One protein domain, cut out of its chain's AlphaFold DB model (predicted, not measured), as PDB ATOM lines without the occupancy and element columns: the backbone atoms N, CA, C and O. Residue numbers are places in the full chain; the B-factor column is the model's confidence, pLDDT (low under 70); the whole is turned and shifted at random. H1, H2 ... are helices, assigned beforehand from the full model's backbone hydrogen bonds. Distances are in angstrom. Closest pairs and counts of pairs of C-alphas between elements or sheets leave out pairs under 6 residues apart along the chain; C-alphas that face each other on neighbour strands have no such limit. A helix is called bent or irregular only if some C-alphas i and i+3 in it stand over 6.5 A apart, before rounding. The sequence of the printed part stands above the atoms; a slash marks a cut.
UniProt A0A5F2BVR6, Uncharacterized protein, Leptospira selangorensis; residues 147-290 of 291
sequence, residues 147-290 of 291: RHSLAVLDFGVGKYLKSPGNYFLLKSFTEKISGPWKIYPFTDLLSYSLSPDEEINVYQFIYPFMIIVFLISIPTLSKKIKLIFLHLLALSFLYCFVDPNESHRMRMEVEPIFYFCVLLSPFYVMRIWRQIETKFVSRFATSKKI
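What this domain is: This is residues 147 to 290 of the 291 residues of an uncharacterized protein of Leptospira selangorensis (UniProt A0A5F2BVR6). Look for a loose cluster of crossed helices, with H4, H5 and the kinked H6 in its body and H1 meeting the end of H5 and the beginning of H6 at a corner. Residues 273 to 290, of which 273 to 287 belong to H6, stick out as a long arm, while at the opposite end of the longest axis a loop region holds the two short helices H2 and H3. The printed part has 144 residues, with six named helices in the order H1 to H6 and no named strand, and its class is all helix. The whole is loose, with a radius of gyration of the C-alphas of 19.2 A, and spans 71 by 35 by 30 A, the arm making much of the length.

How they stand to each other: Begin with H1, residues 147 to 160, which touches H5, residues 223 to 242, at a steep tilt of 65 degrees, opposite ways; their closest C-alphas, of Gly 156 and Cys 240, are 4.1 A apart. H5 touches H1 with residues 236 to 241 alone. Next come H2, residues 171 to 174, and H3, residues 179 to 182, close but not clearly touching, with the C-alphas of Thr 174 and Lys 182 closest at 6.0 A. H2 and H3 touch no helix. H4, residues 203 to 220, is near H1, and is close to H5 but not clearly touching it, with C-alphas 218 and 226 closest at 6.6 A. The hub is H6, residues 247 to 287, with a kink of 67 degrees near residue 254. Its residues 247 to 251 touch H1, about perpendicular at 83 degrees, where the C-alphas of Tyr 160 and His 248 come closest at 4.2 A. Its residues 247 to 258 touch H5 at a steep tilt of 52 degrees, opposite ways, closest at the C-alphas of Tyr 239 and Ser 247, 4.8 A. Its residues 258 to 272 touch H4 at a steep tilt of 52 degrees, the same way, closest at the C-alphas of Met 210 and Val 262, 6.5 A. Every O i to N i+4 pair is within hydrogen-bond range in H1 and H5, against 11 of 14 in H4 and 30 of 37 in H6; H2 and H3 are too short for such a pair.

Where its parts are: Find C-alpha 147 at (30.807, -4.682, -12.026); from there H1 runs 19.7 A to C-alpha 160. H2 and H3 measure 5.1 A and 5.2 A. From C-alpha 203 at (27.097, -29.966, -7.992), H4 runs 25.3 A, and H5 then runs 27.8 A. H6 runs 51.5 A to C-alpha 287 at (4.298, -18.621, 27.088). H4 and H6 are irregular: C-alphas 216 and 219 are 7.6 A apart, and C-alphas 253 and 256 are 7.5 A apart.

The domain as a whole: The two C-alphas farthest apart, of Ser 172 and Ile 290, are 71.6 A apart. Without residues 273 to 290, which stand free, the body spans 48 by 36 by 22 A. The printed part has no cut, and the link from H3 to H4, 20 residues, is long. The mean pLDDT of the printed part is 72.4; it is under 70 at residues 163 to 200, 242 to 243, 246 and 284 to 290.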
ATOM      1  N   ARG A 147      31.879  -3.950 -11.342       80.00
ATOM      2  CA  ARG A 147      30.807  -4.682 -12.026       80.00
ATOM      3  C   ARG A 147      31.348  -5.821 -12.885       80.00
ATOM      4  O   ARG A 147      30.827  -6.928 -12.811       80.00
ATOM      5  N   HIS A 148      32.402  -5.574 -13.662       77.12
ATOM      6  CA  HIS A 148      33.031  -6.633 -14.449       77.12
ATOM      7  C   HIS A 148      33.633  -7.714 -13.547       77.12
ATOM      8  O   HIS A 148      33.476  -8.894 -13.814       77.12
ATOM      9  N   SER A 149      34.262  -7.321 -12.442       78.56
ATOM     10  CA  SER A 149      34.876  -8.258 -11.492       78.56
ATOM     11  C   SER A 149      33.845  -9.188 -10.851       78.56
ATOM     12  O   SER A 149      34.100 -10.378 -10.688       78.56
ATOM     13  N   LEU A 150      32.663  -8.658 -10.525       82.31
ATOM     14  CA  LEU A 150      31.536  -9.456 -10.045       82.31
ATOM     15  C   LEU A 150      30.993 -10.384 -11.137       82.31
ATOM     16  O   LEU A 150      30.721 -11.542 -10.852       82.31
ATOM     17  N   ALA A 151      30.897  -9.919 -12.386       80.50
ATOM     18  CA  ALA A 151      30.490 -10.762 -13.512       80.50
ATOM     19  C   ALA A 151      31.500 -11.891 -13.800       80.50
ATOM     20  O   ALA A 151      31.113 -12.998 -14.160       80.50
ATOM     21  N   VAL A 152      32.797 -11.630 -13.616       77.31
ATOM     22  CA  VAL A 152      33.864 -12.634 -13.720       77.31
ATOM     23  C   VAL A 152      33.753 -13.669 -12.605       77.31
ATOM     24  O   VAL A 152      33.857 -14.861 -12.883       77.31
ATOM     25  N   LEU A 153      33.498 -13.230 -11.367       82.56
ATOM     26  CA  LEU A 153      33.248 -14.128 -10.240       82.56
ATOM     27  C   LEU A 153      32.019 -15.006 -10.492       82.56
ATOM     28  O   LEU A 153      32.106 -16.214 -10.316       82.56
ATOM     29  N   ASP A 154      30.907 -14.415 -10.928       83.50
ATOM     30  CA  ASP A 154      29.666 -15.129 -11.246       83.50
ATOM     31  C   ASP A 154      29.886 -16.176 -12.348       83.50
ATOM     32  O   ASP A 154      29.572 -17.354 -12.177       83.50
ATOM     33  N   PHE A 155      30.564 -15.789 -13.432       81.94
ATOM     34  CA  PHE A 155      30.978 -16.719 -14.481       81.94
ATOM     35  C   PHE A 155      31.870 -17.848 -13.936       81.94
ATOM     36  O   PHE A 155      31.682 -19.014 -14.290       81.94
ATOM     37  N   GLY A 156      32.823 -17.519 -13.061       82.31
ATOM     38  CA  GLY A 156      33.720 -18.479 -12.427       82.31
ATOM     39  C   GLY A 156      33.012 -19.452 -11.495       82.31
ATOM     40  O   GLY A 156      33.318 -20.641 -11.553       82.31
ATOM     41  N   VAL A 157      32.040 -18.984 -10.707       87.06
ATOM     42  CA  VAL A 157      31.162 -19.809  -9.860       87.06
ATOM     43  C   VAL A 157      30.308 -20.728 -10.728       87.06
ATOM     44  O   VAL A 157      30.252 -21.932 -10.480       87.06
ATOM     45  N   GLY A 158      29.707 -20.194 -11.794       81.94
ATOM     46  CA  GLY A 158      28.937 -20.987 -12.749       81.94
ATOM     47  C   GLY A 158      29.774 -22.098 -13.382       81.94
ATOM     48  O   GLY A 158      29.320 -23.235 -13.478       81.94
ATOM     49  N   LYS A 159      31.024 -21.805 -13.758       78.56
ATOM     50  CA  LYS A 159      31.978 -22.814 -14.242       78.56
ATOM     51  C   LYS A 159      32.379 -23.804 -13.151       78.56
ATOM     52  O   LYS A 159      32.362 -24.999 -13.407       78.56
ATOM     53  N   TYR A 160      32.664 -23.338 -11.940       81.44
ATOM     54  CA  TYR A 160      33.071 -24.169 -10.806       81.44
ATOM     55  C   TYR A 160      32.011 -25.223 -10.460       81.44
ATOM     56  O   TYR A 160      32.329 -26.369 -10.151       81.44
ATOM     57  N   LEU A 161      30.734 -24.860 -10.570       82.19
ATOM     58  CA  LEU A 161      29.604 -25.755 -10.327       82.19
ATOM     59  C   LEU A 161      29.209 -26.595 -11.563       82.19
ATOM     60  O   LEU A 161      28.239 -27.346 -11.503       82.19
ATOM     61  N   LYS A 162      29.913 -26.496 -12.698       73.81
ATOM     62  CA  LYS A 162      29.666 -27.339 -13.885       73.81
ATOM     63  C   LYS A 162      30.454 -28.655 -13.826       73.81
ATOM     64  O   LYS A 162      31.485 -28.743 -13.167       73.81
ATOM     65  N   SER A 163      29.959 -29.691 -14.503       64.75
ATOM     66  CA  SER A 163      30.650 -30.983 -14.619       64.75
ATOM     67  C   SER A 163      31.972 -30.826 -15.397       64.75
ATOM     68  O   SER A 163      32.000 -30.085 -16.388       64.75
ATOM     69  N   PRO A 164      33.055 -31.524 -14.998       55.28
ATOM     70  CA  PRO A 164      34.324 -31.528 -15.719       55.28
ATOM     71  C   PRO A 164      34.225 -32.197 -17.098       55.28
ATOM     72  O   PRO A 164      35.116 -32.007 -17.913       55.28
ATOM     73  N   GLY A 165      33.144 -32.917 -17.419       52.12
ATOM     74  CA  GLY A 165      32.911 -33.465 -18.763       52.12
ATOM     75  C   GLY A 165      32.608 -32.415 -19.845       52.12
ATOM     76  O   GLY A 165      32.578 -32.743 -21.029       52.12
ATOM     77  N   ASN A 166      32.404 -31.147 -19.468       50.19
ATOM     78  CA  ASN A 166      31.910 -30.086 -20.353       50.19
ATOM     79  C   ASN A 166      33.032 -29.151 -20.871       50.19
ATOM     80  O   ASN A 166      32.895 -27.921 -20.907       50.19
ATOM     81  N   TYR A 167      34.181 -29.722 -21.255       51.81
ATOM     82  CA  TYR A 167      35.215 -28.986 -21.990       51.81
ATOM     83  C   TYR A 167      34.807 -28.873 -23.459       51.81
ATOM     84  O   TYR A 167      34.747 -29.872 -24.171       51.81
ATOM     85  N   PHE A 168      34.626 -27.647 -23.954       44.12
ATOM     86  CA  PHE A 168      34.328 -27.381 -25.370       44.12
ATOM     87  C   PHE A 168      35.322 -28.060 -26.334       44.12
ATOM     88  O   PHE A 168      34.927 -28.543 -27.388       44.12
ATOM     89  N   LEU A 169      36.602 -28.153 -25.946       44.28
ATOM     90  CA  LEU A 169      37.662 -28.804 -26.728       44.28
ATOM     91  C   LEU A 169      37.609 -30.338 -26.706       44.28
ATOM     92  O   LEU A 169      38.116 -30.967 -27.627       44.28
ATOM     93  N   LEU A 170      37.008 -30.936 -25.675       44.72
ATOM     94  CA  LEU A 170      36.843 -32.387 -25.571       44.72
ATOM     95  C   LEU A 170      35.450 -32.837 -26.003       44.72
ATOM     96  O   LEU A 170      35.239 -34.036 -26.103       44.72
ATOM     97  N   LYS A 171      34.526 -31.916 -26.300       51.56
ATOM     98  CA  LYS A 171      33.132 -32.226 -26.636       51.56
ATOM     99  C   LYS A 171      33.014 -33.233 -27.786       51.56
ATOM    100  O   LYS A 171      32.313 -34.227 -27.667       51.56
ATOM    101  N   SER A 172      33.804 -33.056 -28.847       54.81
ATOM    102  CA  SER A 172      33.850 -33.977 -29.996       54.81
ATOM    103  C   SER A 172      34.419 -35.368 -29.670       54.81
ATOM    104  O   SER A 172      34.179 -36.328 -30.407       54.81
ATOM    105  N   PHE A 173      35.186 -35.484 -28.583       52.22
ATOM    106  CA  PHE A 173      35.724 -36.740 -28.066       52.22
ATOM    107  C   PHE A 173      34.765 -37.381 -27.053       52.22
ATOM    108  O   PHE A 173      34.485 -38.572 -27.149       52.22
ATOM    109  N   THR A 174      34.204 -36.599 -26.128       50.25
ATOM    110  CA  THR A 174      33.278 -37.069 -25.093       50.25
ATOM    111  C   THR A 174      31.921 -37.464 -25.668       50.25
ATOM    112  O   THR A 174      31.337 -38.423 -25.179       50.25
ATOM    113  N   GLU A 175      31.439 -36.830 -26.741       57.91
ATOM    114  CA  GLU A 175      30.216 -37.230 -27.467       57.91
ATOM    115  C   GLU A 175      30.268 -38.672 -28.000       57.91
ATOM    116  O   GLU A 175      29.227 -39.310 -28.139       57.91
ATOM    117  N   LYS A 176      31.468 -39.215 -28.250       59.12
ATOM    118  CA  LYS A 176      31.680 -40.590 -28.742       59.12
ATOM    119  C   LYS A 176      31.782 -41.632 -27.626       59.12
ATOM    120  O   LYS A 176      31.880 -42.825 -27.904       59.12
ATOM    121  N   ILE A 177      31.792 -41.188 -26.374       55.09
ATOM    122  CA  ILE A 177      31.956 -42.026 -25.191       55.09
ATOM    123  C   ILE A 177      30.574 -42.237 -24.560       55.09
ATOM    124  O   ILE A 177      29.811 -41.288 -24.369       55.09
ATOM    125  N   SER A 178      30.216 -43.489 -24.256       51.94
ATOM    126  CA  SER A 178      28.916 -43.807 -23.656       51.94
ATOM    127  C   SER A 178      28.795 -43.218 -22.244       51.94
ATOM    128  O   SER A 178      29.782 -43.094 -21.520       51.94
ATOM    129  N   GLY A 179      27.573 -42.835 -21.850       52.38
ATOM    130  CA  GLY A 179      27.276 -42.044 -20.642       52.38
ATOM    131  C   GLY A 179      28.030 -42.412 -19.349       52.38
ATOM    132  O   GLY A 179      28.495 -41.496 -18.676       52.38
ATOM    133  N   PRO A 180      28.237 -43.700 -19.007       47.88
ATOM    134  CA  PRO A 180      28.983 -44.091 -17.804       47.88
ATOM    135  C   PRO A 180      30.475 -43.735 -17.833       47.88
ATOM    136  O   PRO A 180      31.081 -43.578 -16.781       47.88
ATOM    137  N   TRP A 181      31.062 -43.611 -19.027       45.16
ATOM    138  CA  TRP A 181      32.485 -43.332 -19.248       45.16
ATOM    139  C   TRP A 181      32.769 -41.844 -19.522       45.16
ATOM    140  O   TRP A 181      33.924 -41.428 -19.497       45.16
ATOM    141  N   LYS A 182      31.726 -41.032 -19.779       50.47
ATOM    142  CA  LYS A 182      31.817 -39.554 -19.782       50.47
ATOM    143  C   LYS A 182      32.082 -39.002 -18.377       50.47
ATOM    144  O   LYS A 182      32.638 -37.918 -18.230       50.47
ATOM    145  N   ILE A 183      31.654 -39.748 -17.365       51.56
ATOM    146  CA  ILE A 183      31.916 -39.506 -15.951       51.56
ATOM    147  C   ILE A 183      33.243 -40.195 -15.649       51.56
ATOM    148  O   ILE A 183      33.392 -41.365 -15.984       51.56
ATOM    149  N   TYR A 184      34.207 -39.514 -15.023       49.78
ATOM    150  CA  TYR A 184      35.366 -40.235 -14.494       49.78
ATOM    151  C   TYR A 184      34.873 -41.140 -13.352       49.78
ATOM    152  O   TYR A 184      34.452 -40.618 -12.306       49.78
ATOM    153  N   PRO A 185      34.867 -42.476 -13.527       43.91
ATOM    154  CA  PRO A 185      34.331 -43.368 -12.513       43.91
ATOM    155  C   PRO A 185      35.129 -43.183 -11.217       43.91
ATOM    156  O   PRO A 185      36.354 -43.090 -11.235       43.91
ATOM    157  N   PHE A 186      34.413 -43.093 -10.094       46.34
ATOM    158  CA  PHE A 186      34.937 -42.894  -8.733       46.34
ATOM    159  C   PHE A 186      35.466 -41.497  -8.359       46.34
ATOM    160  O   PHE A 186      35.680 -41.266  -7.170       46.34
ATOM    161  N   THR A 187      35.619 -40.549  -9.292       48.22
ATOM    162  CA  THR A 187      36.090 -39.181  -8.965       48.22
ATOM    163  C   THR A 187      35.061 -38.079  -9.196       48.22
ATOM    164  O   THR A 187      35.260 -36.982  -8.688       48.22
ATOM    165  N   ASP A 188      33.989 -38.343  -9.949       58.56
ATOM    166  CA  ASP A 188      33.017 -37.326 -10.379       58.56
ATOM    167  C   ASP A 188      31.570 -37.764 -10.060       58.56
ATOM    168  O   ASP A 188      30.689 -37.809 -10.921       58.56
ATOM    169  N   LEU A 189      31.340 -38.149  -8.798       60.84
ATOM    170  CA  LEU A 189      30.127 -38.824  -8.305       60.84
ATOM    171  C   LEU A 189      28.844 -37.980  -8.407       60.84
ATOM    172  O   LEU A 189      27.752 -38.545  -8.390       60.84
ATOM    173  N   LEU A 190      28.947 -36.648  -8.498       65.81
ATOM    174  CA  LEU A 190      27.792 -35.735  -8.572       65.81
ATOM    175  C   LEU A 190      27.655 -35.059  -9.951       65.81
ATOM    176  O   LEU A 190      26.921 -34.082 -10.105       65.81
ATOM    177  N   SER A 191      28.334 -35.573 -10.976       64.19
ATOM    178  CA  SER A 191      28.232 -35.070 -12.355       64.19
ATOM    179  C   SER A 191      26.952 -35.450 -13.085       64.19
ATOM    180  O   SER A 191      26.792 -35.056 -14.238       64.19
ATOM    181  N   TYR A 192      26.043 -36.184 -12.437       64.88
ATOM    182  CA  TYR A 192      24.787 -36.605 -13.040       64.88
ATOM    183  C   TYR A 192      24.031 -35.402 -13.627       64.88
ATOM    184  O   TYR A 192      23.642 -34.481 -12.900       64.88
ATOM    185  N   SER A 193      23.855 -35.408 -14.949       61.16
ATOM    186  CA  SER A 193      23.127 -34.367 -15.669       61.16
ATOM    187  C   SER A 193      21.643 -34.457 -15.331       61.16
ATOM    188  O   SER A 193      20.999 -35.478 -15.562       61.16
ATOM    189  N   LEU A 194      21.092 -33.375 -14.787       57.38
ATOM    190  CA  LEU A 194      19.669 -33.259 -14.450       57.38
ATOM    191  C   LEU A 194      18.827 -32.778 -15.642       57.38
ATOM    192  O   LEU A 194      17.603 -32.858 -15.598       57.38
ATOM    193  N   SER A 195      19.479 -32.280 -16.696       52.50
ATOM    194  CA  SER A 195      18.864 -31.857 -17.955       52.50
ATOM    195  C   SER A 195      19.494 -32.614 -19.135       52.50
ATOM    196  O   SER A 195      20.702 -32.875 -19.088       52.50
ATOM    197  N   PRO A 196      18.726 -32.926 -20.200       49.19
ATOM    198  CA  PRO A 196      19.256 -33.484 -21.447       49.19
ATOM    199  C   PRO A 196      20.354 -32.623 -22.091       49.19
ATOM    200  O   PRO A 196      21.218 -33.160 -22.778       49.19
ATOM    201  N   ASP A 197      20.366 -31.314 -21.818       50.41
ATOM    202  CA  ASP A 197      21.296 -30.345 -22.418       50.41
ATOM    203  C   ASP A 197      22.668 -30.248 -21.710       50.41
ATOM    204  O   ASP A 197      23.383 -29.264 -21.866       50.41
ATOM    205  N   GLU A 198      23.064 -31.249 -20.912       55.84
ATOM    206  CA  GLU A 198      24.398 -31.394 -20.275       55.84
ATOM    207  C   GLU A 198      24.880 -30.216 -19.377       55.84
ATOM    208  O   GLU A 198      25.991 -30.243 -18.836       55.84
ATOM    209  N   GLU A 199      24.073 -29.168 -19.167       57.31
ATOM    210  CA  GLU A 199      24.506 -27.949 -18.461       57.31
ATOM    211  C   GLU A 199      24.212 -27.935 -16.954       57.31
ATOM    212  O   GLU A 199      24.947 -27.295 -16.189       57.31
ATOM    213  N   ILE A 200      23.155 -28.628 -16.522       65.81
ATOM    214  CA  ILE A 200      22.695 -28.657 -15.128       65.81
ATOM    215  C   ILE A 200      23.081 -29.995 -14.511       65.81
ATOM    216  O   ILE A 200      22.718 -31.047 -15.031       65.81
ATOM    217  N   ASN A 201      23.790 -29.956 -13.386       73.12
ATOM    218  CA  ASN A 201      24.254 -31.147 -12.676       73.12
ATOM    219  C   ASN A 201      24.066 -30.993 -11.162       73.12
ATOM    220  O   ASN A 201      23.747 -29.913 -10.655       73.12
ATOM    221  N   VAL A 202      24.294 -32.080 -10.430       76.81
ATOM    222  CA  VAL A 202      24.031 -32.143  -8.990       76.81
ATOM    223  C   VAL A 202      24.982 -31.251  -8.165       76.81
ATOM    224  O   VAL A 202      24.589 -30.788  -7.088       76.81
ATOM    225  N   TYR A 203      26.178 -30.902  -8.667       77.00
ATOM    226  CA  TYR A 203      27.097 -29.966  -7.992       77.00
ATOM    227  C   TYR A 203      26.458 -28.603  -7.723       77.00
ATOM    228  O   TYR A 203      26.674 -28.030  -6.653       77.00
ATOM    229  N   GLN A 204      25.631 -28.114  -8.653       81.25
ATOM    230  CA  GLN A 204      24.949 -26.816  -8.548       81.25
ATOM    231  C   GLN A 204      24.003 -26.727  -7.346       81.25
ATOM    232  O   GLN A 204      23.687 -25.627  -6.904       81.25
ATOM    233  N   PHE A 205      23.589 -27.866  -6.789       84.56
ATOM    234  CA  PHE A 205      22.660 -27.928  -5.664       84.56
ATOM    235  C   PHE A 205      23.345 -28.409  -4.389       84.56
ATOM    236  O   PHE A 205      23.227 -27.767  -3.343       84.56
ATOM    237  N   ILE A 206      24.104 -29.506  -4.472       84.06
ATOM    238  CA  ILE A 206      24.731 -30.103  -3.292       84.06
ATOM    239  C   ILE A 206      25.777 -29.159  -2.708       84.06
ATOM    240  O   ILE A 206      25.745 -28.908  -1.508       84.06
ATOM    241  N   TYR A 207      26.682 -28.591  -3.507       86.00
ATOM    242  CA  TYR A 207      27.760 -27.772  -2.944       86.00
ATOM    243  C   TYR A 207      27.245 -26.502  -2.247       86.00
ATOM    244  O   TYR A 207      27.645 -26.275  -1.100       86.00
ATOM    245  N   PRO A 208      26.319 -25.714  -2.826       88.69
ATOM    246  CA  PRO A 208      25.708 -24.599  -2.103       88.69
ATOM    247  C   PRO A 208      24.953 -25.034  -0.842       88.69
ATOM    248  O   PRO A 208      25.130 -24.416   0.208       88.69
ATOM    249  N   PHE A 209      24.175 -26.123  -0.904       88.44
ATOM    250  CA  PHE A 209      23.483 -26.665   0.270       88.44
ATOM    251  C   PHE A 209      24.467 -27.005   1.397       88.44
ATOM    252  O   PHE A 209      24.290 -26.584   2.541       88.44
ATOM    253  N   MET A 210      25.553 -27.699   1.059       87.44
ATOM    254  CA  MET A 210      26.618 -28.055   1.989       87.44
ATOM    255  C   MET A 210      27.270 -26.831   2.627       87.44
ATOM    256  O   MET A 210      27.457 -26.796   3.845       87.44
ATOM    257  N   ILE A 211      27.587 -25.821   1.817       89.50
ATOM    258  CA  ILE A 211      28.157 -24.561   2.292       89.50
ATOM    259  C   ILE A 211      27.211 -23.901   3.298       89.50
ATOM    260  O   ILE A 211      27.657 -23.520   4.378       89.50
ATOM    261  N   ILE A 212      25.911 -23.829   3.004       90.38
ATOM    262  CA  ILE A 212      24.907 -23.245   3.905       90.38
ATOM    263  C   ILE A 212      24.833 -24.019   5.227       90.38
ATOM    264  O   ILE A 212      24.920 -23.413   6.299       90.38
ATOM    265  N   VAL A 213      24.734 -25.352   5.177       88.81
ATOM    266  CA  VAL A 213      24.684 -26.209   6.377       88.81
ATOM    267  C   VAL A 213      25.907 -25.977   7.265       88.81
ATOM    268  O   VAL A 213      25.775 -25.806   8.482       88.81
ATOM    269  N   PHE A 214      27.100 -25.944   6.671       88.00
ATOM    270  CA  PHE A 214      28.337 -25.742   7.419       88.00
ATOM    271  C   PHE A 214      28.478 -24.313   7.942       88.00
ATOM    272  O   PHE A 214      28.894 -24.163   9.089       88.00
ATOM    273  N   LEU A 215      28.076 -23.286   7.181       89.44
ATOM    274  CA  LEU A 215      28.044 -21.888   7.630       89.44
ATOM    275  C   LEU A 215      27.160 -21.714   8.871       89.44
ATOM    276  O   LEU A 215      27.603 -21.128   9.857       89.44
ATOM    277  N   ILE A 216      25.949 -22.281   8.863       89.19
ATOM    278  CA  ILE A 216      25.040 -22.265  10.024       89.19
ATOM    279  C   ILE A 216      25.658 -23.036  11.196       89.19
ATOM    280  O   ILE A 216      25.575 -22.612  12.350       89.19
ATOM    281  N   SER A 217      26.317 -24.157  10.904       87.00
ATOM    282  CA  SER A 217      26.937 -25.007  11.918       87.00
ATOM    283  C   SER A 217      28.228 -24.429  12.494       87.00
ATOM    284  O   SER A 217      28.658 -24.929  13.541       87.00
ATOM    285  N   ILE A 218      28.828 -23.389  11.879       86.44
ATOM    286  CA  ILE A 218      30.140 -22.828  12.252       86.44
ATOM    287  C   ILE A 218      30.312 -22.728  13.763       86.44
ATOM    288  O   ILE A 218      31.287 -23.293  14.243       86.44
ATOM    289  N   PRO A 219      29.421 -22.111  14.559       84.94
ATOM    290  CA  PRO A 219      29.650 -21.949  15.995       84.94
ATOM    291  C   PRO A 219      29.949 -23.274  16.709       84.94
ATOM    292  O   PRO A 219      30.840 -23.337  17.560       84.94
ATOM    293  N   THR A 220      29.285 -24.348  16.278       84.38
ATOM    294  CA  THR A 220      29.344 -25.688  16.874       84.38
ATOM    295  C   THR A 220      30.461 -26.581  16.332       84.38
ATOM    296  O   THR A 220      30.778 -27.596  16.953       84.38
ATOM    297  N   LEU A 221      31.075 -26.220  15.201       83.56
ATOM    298  CA  LEU A 221      32.145 -27.009  14.593       83.56
ATOM    299  C   LEU A 221      33.401 -27.028  15.481       83.56
ATOM    300  O   LEU A 221      33.770 -26.028  16.115       83.56
ATOM    301  N   SER A 222      34.116 -28.156  15.472       84.88
ATOM    302  CA  SER A 222      35.447 -28.237  16.080       84.88
ATOM    303  C   SER A 222      36.420 -27.299  15.355       84.88
ATOM    304  O   SER A 222      36.253 -27.006  14.171       84.88
ATOM    305  N   LYS A 223      37.475 -26.835  16.040       81.38
ATOM    306  CA  LYS A 223      38.479 -25.941  15.426       81.38
ATOM    307  C   LYS A 223      39.084 -26.527  14.144       81.38
ATOM    308  O   LYS A 223      39.290 -25.789  13.192       81.38
ATOM    309  N   LYS A 224      39.316 -27.846  14.106       80.50
ATOM    310  CA  LYS A 224      39.867 -28.553  12.938       80.50
ATOM    311  C   LYS A 224      38.897 -28.540  11.751       80.50
ATOM    312  O   LYS A 224      39.308 -28.239  10.639       80.50
ATOM    313  N   ILE A 225      37.611 -28.799  11.988       80.25
ATOM    314  CA  ILE A 225      36.600 -28.812  10.918       80.25
ATOM    315  C   ILE A 225      36.320 -27.391  10.414       80.25
ATOM    316  O   ILE A 225      36.227 -27.186   9.209       80.25
ATOM    317  N   LYS A 226      36.277 -26.391  11.311       82.56
ATOM    318  CA  LYS A 226      36.212 -24.964  10.930       82.56
ATOM    319  C   LYS A 226      37.336 -24.600   9.972       82.56
ATOM    320  O   LYS A 226      37.103 -23.936   8.973       82.56
ATOM    321  N   LEU A 227      38.544 -25.043  10.294       80.81
ATOM    322  CA  LEU A 227      39.741 -24.788   9.510       80.81
ATOM    323  C   LEU A 227      39.675 -25.386   8.108       80.81
ATOM    324  O   LEU A 227      39.908 -24.672   7.137       80.81
ATOM    325  N   ILE A 228      39.311 -26.663   8.013       80.44
ATOM    326  CA  ILE A 228      39.137 -27.360   6.733       80.44
ATOM    327  C   ILE A 228      38.062 -26.664   5.891       80.44
ATOM    328  O   ILE A 228      38.274 -26.406   4.712       80.44
ATOM    329  N   PHE A 229      36.935 -26.297   6.502       82.81
ATOM    330  CA  PHE A 229      35.840 -25.635   5.797       82.81
ATOM    331  C   PHE A 229      36.198 -24.217   5.328       82.81
ATOM    332  O   PHE A 229      35.911 -23.851   4.193       82.81
ATOM    333  N   LEU A 230      36.871 -23.416   6.159       82.00
ATOM    334  CA  LEU A 230      37.350 -22.091   5.754       82.00
ATOM    335  C   LEU A 230      38.387 -22.182   4.633       82.00
ATOM    336  O   LEU A 230      38.385 -21.347   3.732       82.00
ATOM    337  N   HIS A 231      39.245 -23.201   4.669       79.12
ATOM    338  CA  HIS A 231      40.196 -23.464   3.599       79.12
ATOM    339  C   HIS A 231      39.500 -23.819   2.288       79.12
ATOM    340  O   HIS A 231      39.844 -23.262   1.248       79.12
ATOM    341  N   LEU A 232      38.489 -24.688   2.360       83.38
ATOM    342  CA  LEU A 232      37.648 -25.050   1.228       83.38
ATOM    343  C   LEU A 232      37.019 -23.806   0.599       83.38
ATOM    344  O   LEU A 232      37.186 -23.576  -0.591       83.38
ATOM    345  N   LEU A 233      36.374 -22.960   1.410       84.44
ATOM    346  CA  LEU A 233      35.756 -21.719   0.940       84.44
ATOM    347  C   LEU A 233      36.770 -20.760   0.313       84.44
ATOM    348  O   LEU A 233      36.493 -20.179  -0.734       84.44
ATOM    349  N   ALA A 234      37.939 -20.599   0.937       81.06
ATOM    350  CA  ALA A 234      38.990 -19.733   0.420       81.06
ATOM    351  C   ALA A 234      39.499 -20.225  -0.941       81.06
ATOM    352  O   ALA A 234      39.615 -19.425  -1.868       81.06
ATOM    353  N   LEU A 235      39.748 -21.529  -1.082       77.44
ATOM    354  CA  LEU A 235      40.182 -22.131  -2.341       77.44
ATOM    355  C   LEU A 235      39.103 -22.044  -3.417       77.44
ATOM    356  O   LEU A 235      39.388 -21.565  -4.509       77.44
ATOM    357  N   SER A 236      37.856 -22.409  -3.106       82.94
ATOM    358  CA  SER A 236      36.737 -22.288  -4.045       82.94
ATOM    359  C   SER A 236      36.561 -20.848  -4.532       82.94
ATOM    360  O   SER A 236      36.424 -20.620  -5.732       82.94
ATOM    361  N   PHE A 237      36.622 -19.866  -3.626       82.81
ATOM    362  CA  PHE A 237      36.533 -18.451  -3.985       82.81
ATOM    363  C   PHE A 237      37.696 -18.014  -4.880       82.81
ATOM    364  O   PHE A 237      37.474 -17.385  -5.915       82.81
ATOM    365  N   LEU A 238      38.931 -18.376  -4.516       74.25
ATOM    366  CA  LEU A 238      40.114 -18.063  -5.314       74.25
ATOM    367  C   LEU A 238      40.024 -18.686  -6.708       74.25
ATOM    368  O   LEU A 238      40.249 -17.982  -7.687       74.25
ATOM    369  N   TYR A 239      39.626 -19.949  -6.830       76.44
ATOM    370  CA  TYR A 239      39.480 -20.613  -8.126       76.44
ATOM    371  C   TYR A 239      38.412 -19.958  -9.007       76.44
ATOM    372  O   TYR A 239      38.630 -19.788 -10.205       76.44
ATOM    373  N   CYS A 240      37.292 -19.515  -8.428       79.25
ATOM    374  CA  CYS A 240      36.257 -18.796  -9.175       79.25
ATOM    375  C   CYS A 240      36.716 -17.402  -9.632       79.25
ATOM    376  O   CYS A 240      36.286 -16.922 -10.676       79.25
ATOM    377  N   PHE A 241      37.571 -16.739  -8.853       74.25
ATOM    378  CA  PHE A 241      37.942 -15.344  -9.085       74.25
ATOM    379  C   PHE A 241      39.213 -15.171  -9.926       74.25
ATOM    380  O   PHE A 241      39.294 -14.276 -10.764       74.25
ATOM    381  N   VAL A 242      40.218 -16.012  -9.688       67.69
ATOM    382  CA  VAL A 242      41.566 -15.892 -10.260       67.69
ATOM    383  C   VAL A 242      41.646 -16.495 -11.654       67.69
ATOM    384  O   VAL A 242      42.226 -15.885 -12.554       67.69
ATOM    385  N   ASP A 243      41.066 -17.683 -11.835       69.12
ATOM    386  CA  ASP A 243      41.042 -18.379 -13.121       69.12
ATOM    387  C   ASP A 243      39.656 -18.982 -13.431       69.12
ATOM    388  O   ASP A 243      39.481 -20.200 -13.459       69.12
ATOM    389  N   PRO A 244      38.651 -18.132 -13.710       72.38
ATOM    390  CA  PRO A 244      37.271 -18.557 -13.936       72.38
ATOM    391  C   PRO A 244      37.063 -19.632 -15.012       72.38
ATOM    392  O   PRO A 244      36.078 -20.358 -14.944       72.38
ATOM    393  N   ASN A 245      37.931 -19.739 -16.032       71.50
ATOM    394  CA  ASN A 245      37.764 -20.805 -17.033       71.50
ATOM    395  C   ASN A 245      38.320 -22.144 -16.545       71.50
ATOM    396  O   ASN A 245      37.811 -23.174 -16.968       71.50
ATOM    397  N   GLU A 246      39.312 -22.134 -15.656       68.75
ATOM    398  CA  GLU A 246      39.886 -23.340 -15.050       68.75
ATOM    399  C   GLU A 246      39.240 -23.676 -13.702       68.75
ATOM    400  O   GLU A 246      39.614 -24.666 -13.081       68.75
ATOM    401  N   SER A 247      38.267 -22.886 -13.231       76.31
ATOM    402  CA  SER A 247      37.680 -23.044 -11.895       76.31
ATOM    403  C   SER A 247      37.129 -24.455 -11.652       76.31
ATOM    404  O   SER A 247      37.277 -24.994 -10.560       76.31
ATOM    405  N   HIS A 248      36.573 -25.093 -12.683       72.94
ATOM    406  CA  HIS A 248      36.118 -26.483 -12.648       72.94
ATOM    407  C   HIS A 248      37.266 -27.510 -12.590       72.94
ATOM    408  O   HIS A 248      37.166 -28.477 -11.844       72.94
ATOM    409  N   ARG A 249      38.379 -27.300 -13.313       71.88
ATOM    410  CA  ARG A 249      39.587 -28.136 -13.190       71.88
ATOM    411  C   ARG A 249      40.161 -28.017 -11.784       71.88
ATOM    412  O   ARG A 249      40.469 -29.015 -11.148       71.88
ATOM    413  N   MET A 250      40.285 -26.785 -11.302       71.19
ATOM    414  CA  MET A 250      40.835 -26.480  -9.985       71.19
ATOM    415  C   MET A 250      39.953 -27.025  -8.857       71.19
ATOM    416  O   MET A 250      40.465 -27.458  -7.831       71.19
ATOM    417  N   ARG A 251      38.631 -27.097  -9.054       78.00
ATOM    418  CA  ARG A 251      37.720 -27.768  -8.120       78.00
ATOM    419  C   ARG A 251      38.120 -29.214  -7.842       78.00
ATOM    420  O   ARG A 251      38.010 -29.622  -6.692       78.00
ATOM    421  N   MET A 252      38.625 -29.955  -8.832       70.62
ATOM    422  CA  MET A 252      39.063 -31.346  -8.641       70.62
ATOM    423  C   MET A 252      40.121 -31.469  -7.531       70.62
ATOM    424  O   MET A 252      40.189 -32.490  -6.853       70.62
ATOM    425  N   GLU A 253      40.910 -30.415  -7.292       70.50
ATOM    426  CA  GLU A 253      41.929 -30.366  -6.234       70.50
ATOM    427  C   GLU A 253      41.306 -30.313  -4.823       70.50
ATOM    428  O   GLU A 253      41.920 -30.752  -3.851       70.50
ATOM    429  N   VAL A 254      40.072 -29.813  -4.699       74.69
ATOM    430  CA  VAL A 254      39.332 -29.684  -3.428       74.69
ATOM    431  C   VAL A 254      38.090 -30.573  -3.343       74.69
ATOM    432  O   VAL A 254      37.436 -30.640  -2.301       74.69
ATOM    433  N   GLU A 255      37.772 -31.289  -4.415       74.19
ATOM    434  CA  GLU A 255      36.617 -32.177  -4.538       74.19
ATOM    435  C   GLU A 255      36.562 -33.272  -3.455       74.19
ATOM    436  O   GLU A 255      35.500 -33.440  -2.846       74.19
ATOM    437  N   PRO A 256      37.680 -33.923  -3.063       73.31
ATOM    438  CA  PRO A 256      37.667 -34.867  -1.942       73.31
ATOM    439  C   PRO A 256      37.204 -34.239  -0.619       73.31
ATOM    440  O   PRO A 256      36.528 -34.884   0.186       73.31
ATOM    441  N   ILE A 257      37.526 -32.959  -0.394       76.44
ATOM    442  CA  ILE A 257      37.107 -32.223   0.806       76.44
ATOM    443  C   ILE A 257      35.604 -31.927   0.739       76.44
ATOM    444  O   ILE A 257      34.913 -32.058   1.750       76.44
ATOM    445  N   PHE A 258      35.073 -31.598  -0.444       79.00
ATOM    446  CA  PHE A 258      33.628 -31.471  -0.641       79.00
ATOM    447  C   PHE A 258      32.897 -32.779  -0.342       79.00
ATOM    448  O   PHE A 258      31.903 -32.749   0.381       79.00
ATOM    449  N   TYR A 259      33.391 -33.924  -0.818       76.25
ATOM    450  CA  TYR A 259      32.781 -35.224  -0.518       76.25
ATOM    451  C   TYR A 259      32.821 -35.555   0.972       76.25
ATOM    452  O   TYR A 259      31.816 -35.992   1.534       76.25
ATOM    453  N   PHE A 260      33.929 -35.257   1.649       78.75
ATOM    454  CA  PHE A 260      33.997 -35.381   3.103       78.75
ATOM    455  C   PHE A 260      32.957 -34.498   3.806       78.75
ATOM    456  O   PHE A 260      32.258 -34.958   4.709       78.75
ATOM    457  N   CYS A 261      32.800 -33.244   3.371       81.44
ATOM    458  CA  CYS A 261      31.745 -32.375   3.877       81.44
ATOM    459  C   CYS A 261      30.361 -32.989   3.628       81.44
ATOM    460  O   CYS A 261      29.576 -33.034   4.570       81.44
ATOM    461  N   VAL A 262      30.074 -33.493   2.420       81.94
ATOM    462  CA  VAL A 262      28.796 -34.142   2.063       81.94
ATOM    463  C   VAL A 262      28.470 -35.295   3.003       81.94
ATOM    464  O   VAL A 262      27.364 -35.346   3.529       81.94
ATOM    465  N   LEU A 263      29.431 -36.172   3.296       81.69
ATOM    466  CA  LEU A 263      29.227 -37.276   4.241       81.69
ATOM    467  C   LEU A 263      28.889 -36.789   5.658       81.69
ATOM    468  O   LEU A 263      28.174 -37.460   6.401       81.69
ATOM    469  N   LEU A 264      29.384 -35.613   6.040       83.12
ATOM    470  CA  LEU A 264      29.141 -35.024   7.351       83.12
ATOM    471  C   LEU A 264      27.849 -34.196   7.443       83.12
ATOM    472  O   LEU A 264      27.392 -33.960   8.567       83.12
ATOM    473  N   SER A 265      27.240 -33.734   6.339       83.81
ATOM    474  CA  SER A 265      26.041 -32.878   6.446       83.81
ATOM    475  C   SER A 265      24.880 -33.512   7.185       83.81
ATOM    476  O   SER A 265      24.290 -32.771   7.970       83.81
ATOM    477  N   PRO A 266      24.527 -34.806   7.033       86.38
ATOM    478  CA  PRO A 266      23.348 -35.342   7.708       86.38
ATOM    479  C   PRO A 266      23.452 -35.203   9.229       86.38
ATOM    480  O   PRO A 266      22.493 -34.804   9.891       86.38
ATOM    481  N   PHE A 267      24.648 -35.430   9.784       86.81
ATOM    482  CA  PHE A 267      24.921 -35.235  11.207       86.81
ATOM    483  C   PHE A 267      24.677 -33.785  11.647       86.81
ATOM    484  O   PHE A 267      24.032 -33.537  12.671       86.81
ATOM    485  N   TYR A 268      25.159 -32.815  10.869       85.25
ATOM    486  CA  TYR A 268      24.988 -31.398  11.184       85.25
ATOM    487  C   TYR A 268      23.558 -30.903  10.960       85.25
ATOM    488  O   TYR A 268      23.057 -30.137  11.780       85.25
ATOM    489  N   VAL A 269      22.864 -31.394   9.933       86.69
ATOM    490  CA  VAL A 269      21.440 -31.114   9.688       86.69
ATOM    491  C   VAL A 269      20.597 -31.584  10.872       86.69
ATOM    492  O   VAL A 269      19.839 -30.790  11.429       86.69
ATOM    493  N   MET A 270      20.785 -32.825  11.338       88.25
ATOM    494  CA  MET A 270      20.082 -33.340  12.523       88.25
ATOM    495  C   MET A 270      20.372 -32.507  13.776       88.25
ATOM    496  O   MET A 270      19.486 -32.263  14.597       88.25
ATOM    497  N   ARG A 271      21.615 -32.049  13.938       85.69
ATOM    498  CA  ARG A 271      22.000 -31.205  15.071       85.69
ATOM    499  C   ARG A 271      21.326 -29.833  15.020       85.69
ATOM    500  O   ARG A 271      20.826 -29.385  16.052       85.69
ATOM    501  N   ILE A 272      21.300 -29.185  13.854       85.81
ATOM    502  CA  ILE A 272      20.586 -27.918  13.641       85.81
ATOM    503  C   ILE A 272      19.099 -28.111  13.956       85.81
ATOM    504  O   ILE A 272      18.532 -27.325  14.714       85.81
ATOM    505  N   TRP A 273      18.493 -29.187  13.449       86.38
ATOM    506  CA  TRP A 273      17.087 -29.508  13.690       86.38
ATOM    507  C   TRP A 273      16.762 -29.612  15.184       86.38
ATOM    508  O   TRP A 273      15.890 -28.899  15.678       86.38
ATOM    509  N   ARG A 274      17.539 -30.397  15.943       87.56
ATOM    510  CA  ARG A 274      17.362 -30.536  17.403       87.56
ATOM    511  C   ARG A 274      17.496 -29.208  18.153       87.56
ATOM    512  O   ARG A 274      16.803 -28.986  19.144       87.56
ATOM    513  N   GLN A 275      18.384 -28.316  17.710       84.62
ATOM    514  CA  GLN A 275      18.537 -26.982  18.309       84.62
ATOM    515  C   GLN A 275      17.335 -26.073  18.038       84.62
ATOM    516  O   GLN A 275      16.959 -25.274  18.896       84.62
ATOM    517  N   ILE A 276      16.738 -26.176  16.849       85.25
ATOM    518  CA  ILE A 276      15.515 -25.448  16.499       85.25
ATOM    519  C   ILE A 276      14.347 -25.982  17.329       85.25
ATOM    520  O   ILE A 276      13.644 -25.191  17.954       85.25
ATOM    521  N   GLU A 277      14.195 -27.303  17.404       85.88
ATOM    522  CA  GLU A 277      13.144 -27.976  18.173       85.88
ATOM    523  C   GLU A 277      13.197 -27.595  19.659       85.88
ATOM    524  O   GLU A 277      12.211 -27.116  20.217       85.88
ATOM    525  N   THR A 278      14.371 -27.684  20.291       82.69
ATOM    526  CA  THR A 278      14.549 -27.278  21.701       82.69
ATOM    527  C   THR A 278      14.255 -25.797  21.933       82.69
ATOM    528  O   THR A 278      13.579 -25.452  22.906       82.69
ATOM    529  N   LYS A 279      14.690 -24.900  21.037       82.44
ATOM    530  CA  LYS A 279      14.343 -23.471  21.125       82.44
ATOM    531  C   LYS A 279      12.841 -23.237  20.982       82.44
ATOM    532  O   LYS A 279      12.288 -22.432  21.731       82.44
ATOM    533  N   PHE A 280      12.184 -23.931  20.060       79.12
ATOM    534  CA  PHE A 280      10.745 -23.817  19.845       79.12
ATOM    535  C   PHE A 280       9.969 -24.285  21.083       79.12
ATOM    536  O   PHE A 280       9.194 -23.511  21.642       79.12
ATOM    537  N   VAL A 281      10.269 -25.480  21.600       75.56
ATOM    538  CA  VAL A 281       9.657 -26.019  22.827       75.56
ATOM    539  C   VAL A 281       9.876 -25.083  24.020       75.56
ATOM    540  O   VAL A 281       8.928 -24.797  24.750       75.56
ATOM    541  N   SER A 282      11.083 -24.528  24.190       71.00
ATOM    542  CA  SER A 282      11.369 -23.591  25.287       71.00
ATOM    543  C   SER A 282      10.521 -22.315  25.224       71.00
ATOM    544  O   SER A 282      10.008 -21.886  26.254       71.00
ATOM    545  N   ARG A 283      10.291 -21.757  24.023       71.75
ATOM    546  CA  ARG A 283       9.459 -20.558  23.820       71.75
ATOM    547  C   ARG A 283       7.984 -20.809  24.139       71.75
ATOM    548  O   ARG A 283       7.347 -19.961  24.765       71.75
ATOM    549  N   PHE A 284       7.452 -21.972  23.760       64.81
ATOM    550  CA  PHE A 284       6.073 -22.364  24.080       64.81
ATOM    551  C   PHE A 284       5.884 -22.724  25.559       64.81
ATOM    552  O   PHE A 284       4.846 -22.412  26.142       64.81
ATOM    553  N   ALA A 285       6.890 -23.321  26.202       61.22
ATOM    554  CA  ALA A 285       6.859 -23.590  27.637       61.22
ATOM    555  C   ALA A 285       6.866 -22.293  28.469       61.22
ATOM    556  O   ALA A 285       6.163 -22.205  29.474       61.22
ATOM    557  N   THR A 286       7.598 -21.260  28.034       58.19
ATOM    558  CA  THR A 286       7.564 -19.937  28.680       58.19
ATOM    559  C   THR A 286       6.257 -19.179  28.457       58.19
ATOM    560  O   THR A 286       5.827 -18.483  29.369       58.19
ATOM    561  N   SER A 287       5.576 -19.325  27.309       55.03
ATOM    562  CA  SER A 287       4.298 -18.621  27.088       55.03
ATOM    563  C   SER A 287       3.128 -19.227  27.873       55.03
ATOM    564  O   SER A 287       2.213 -18.502  28.252       55.03
ATOM    565  N   LYS A 288       3.180 -20.527  28.202       54.19
ATOM    566  CA  LYS A 288       2.195 -21.184  29.082       54.19
ATOM    567  C   LYS A 288       2.341 -20.840  30.570       54.19
ATOM    568  O   LYS A 288       1.402 -21.085  31.313       54.19
ATOM    569  N   LYS A 289       3.476 -20.288  31.012       51.00
ATOM    570  CA  LYS A 289       3.700 -19.871  32.412       51.00
ATOM    571  C   LYS A 289       3.274 -18.425  32.718       51.00
ATOM    572  O   LYS A 289       3.385 -18.014  33.864       51.00
ATOM    573  N   ILE A 290       2.817 -17.664  31.718       50.47
ATOM    574  CA  ILE A 290       2.390 -16.254  31.852       50.47
ATOM    575  C   ILE A 290       0.853 -16.135  31.705       50.47
ATOM    576  O   ILE A 290       0.327 -15.110  31.286       50.47
TER     577      ILE A 290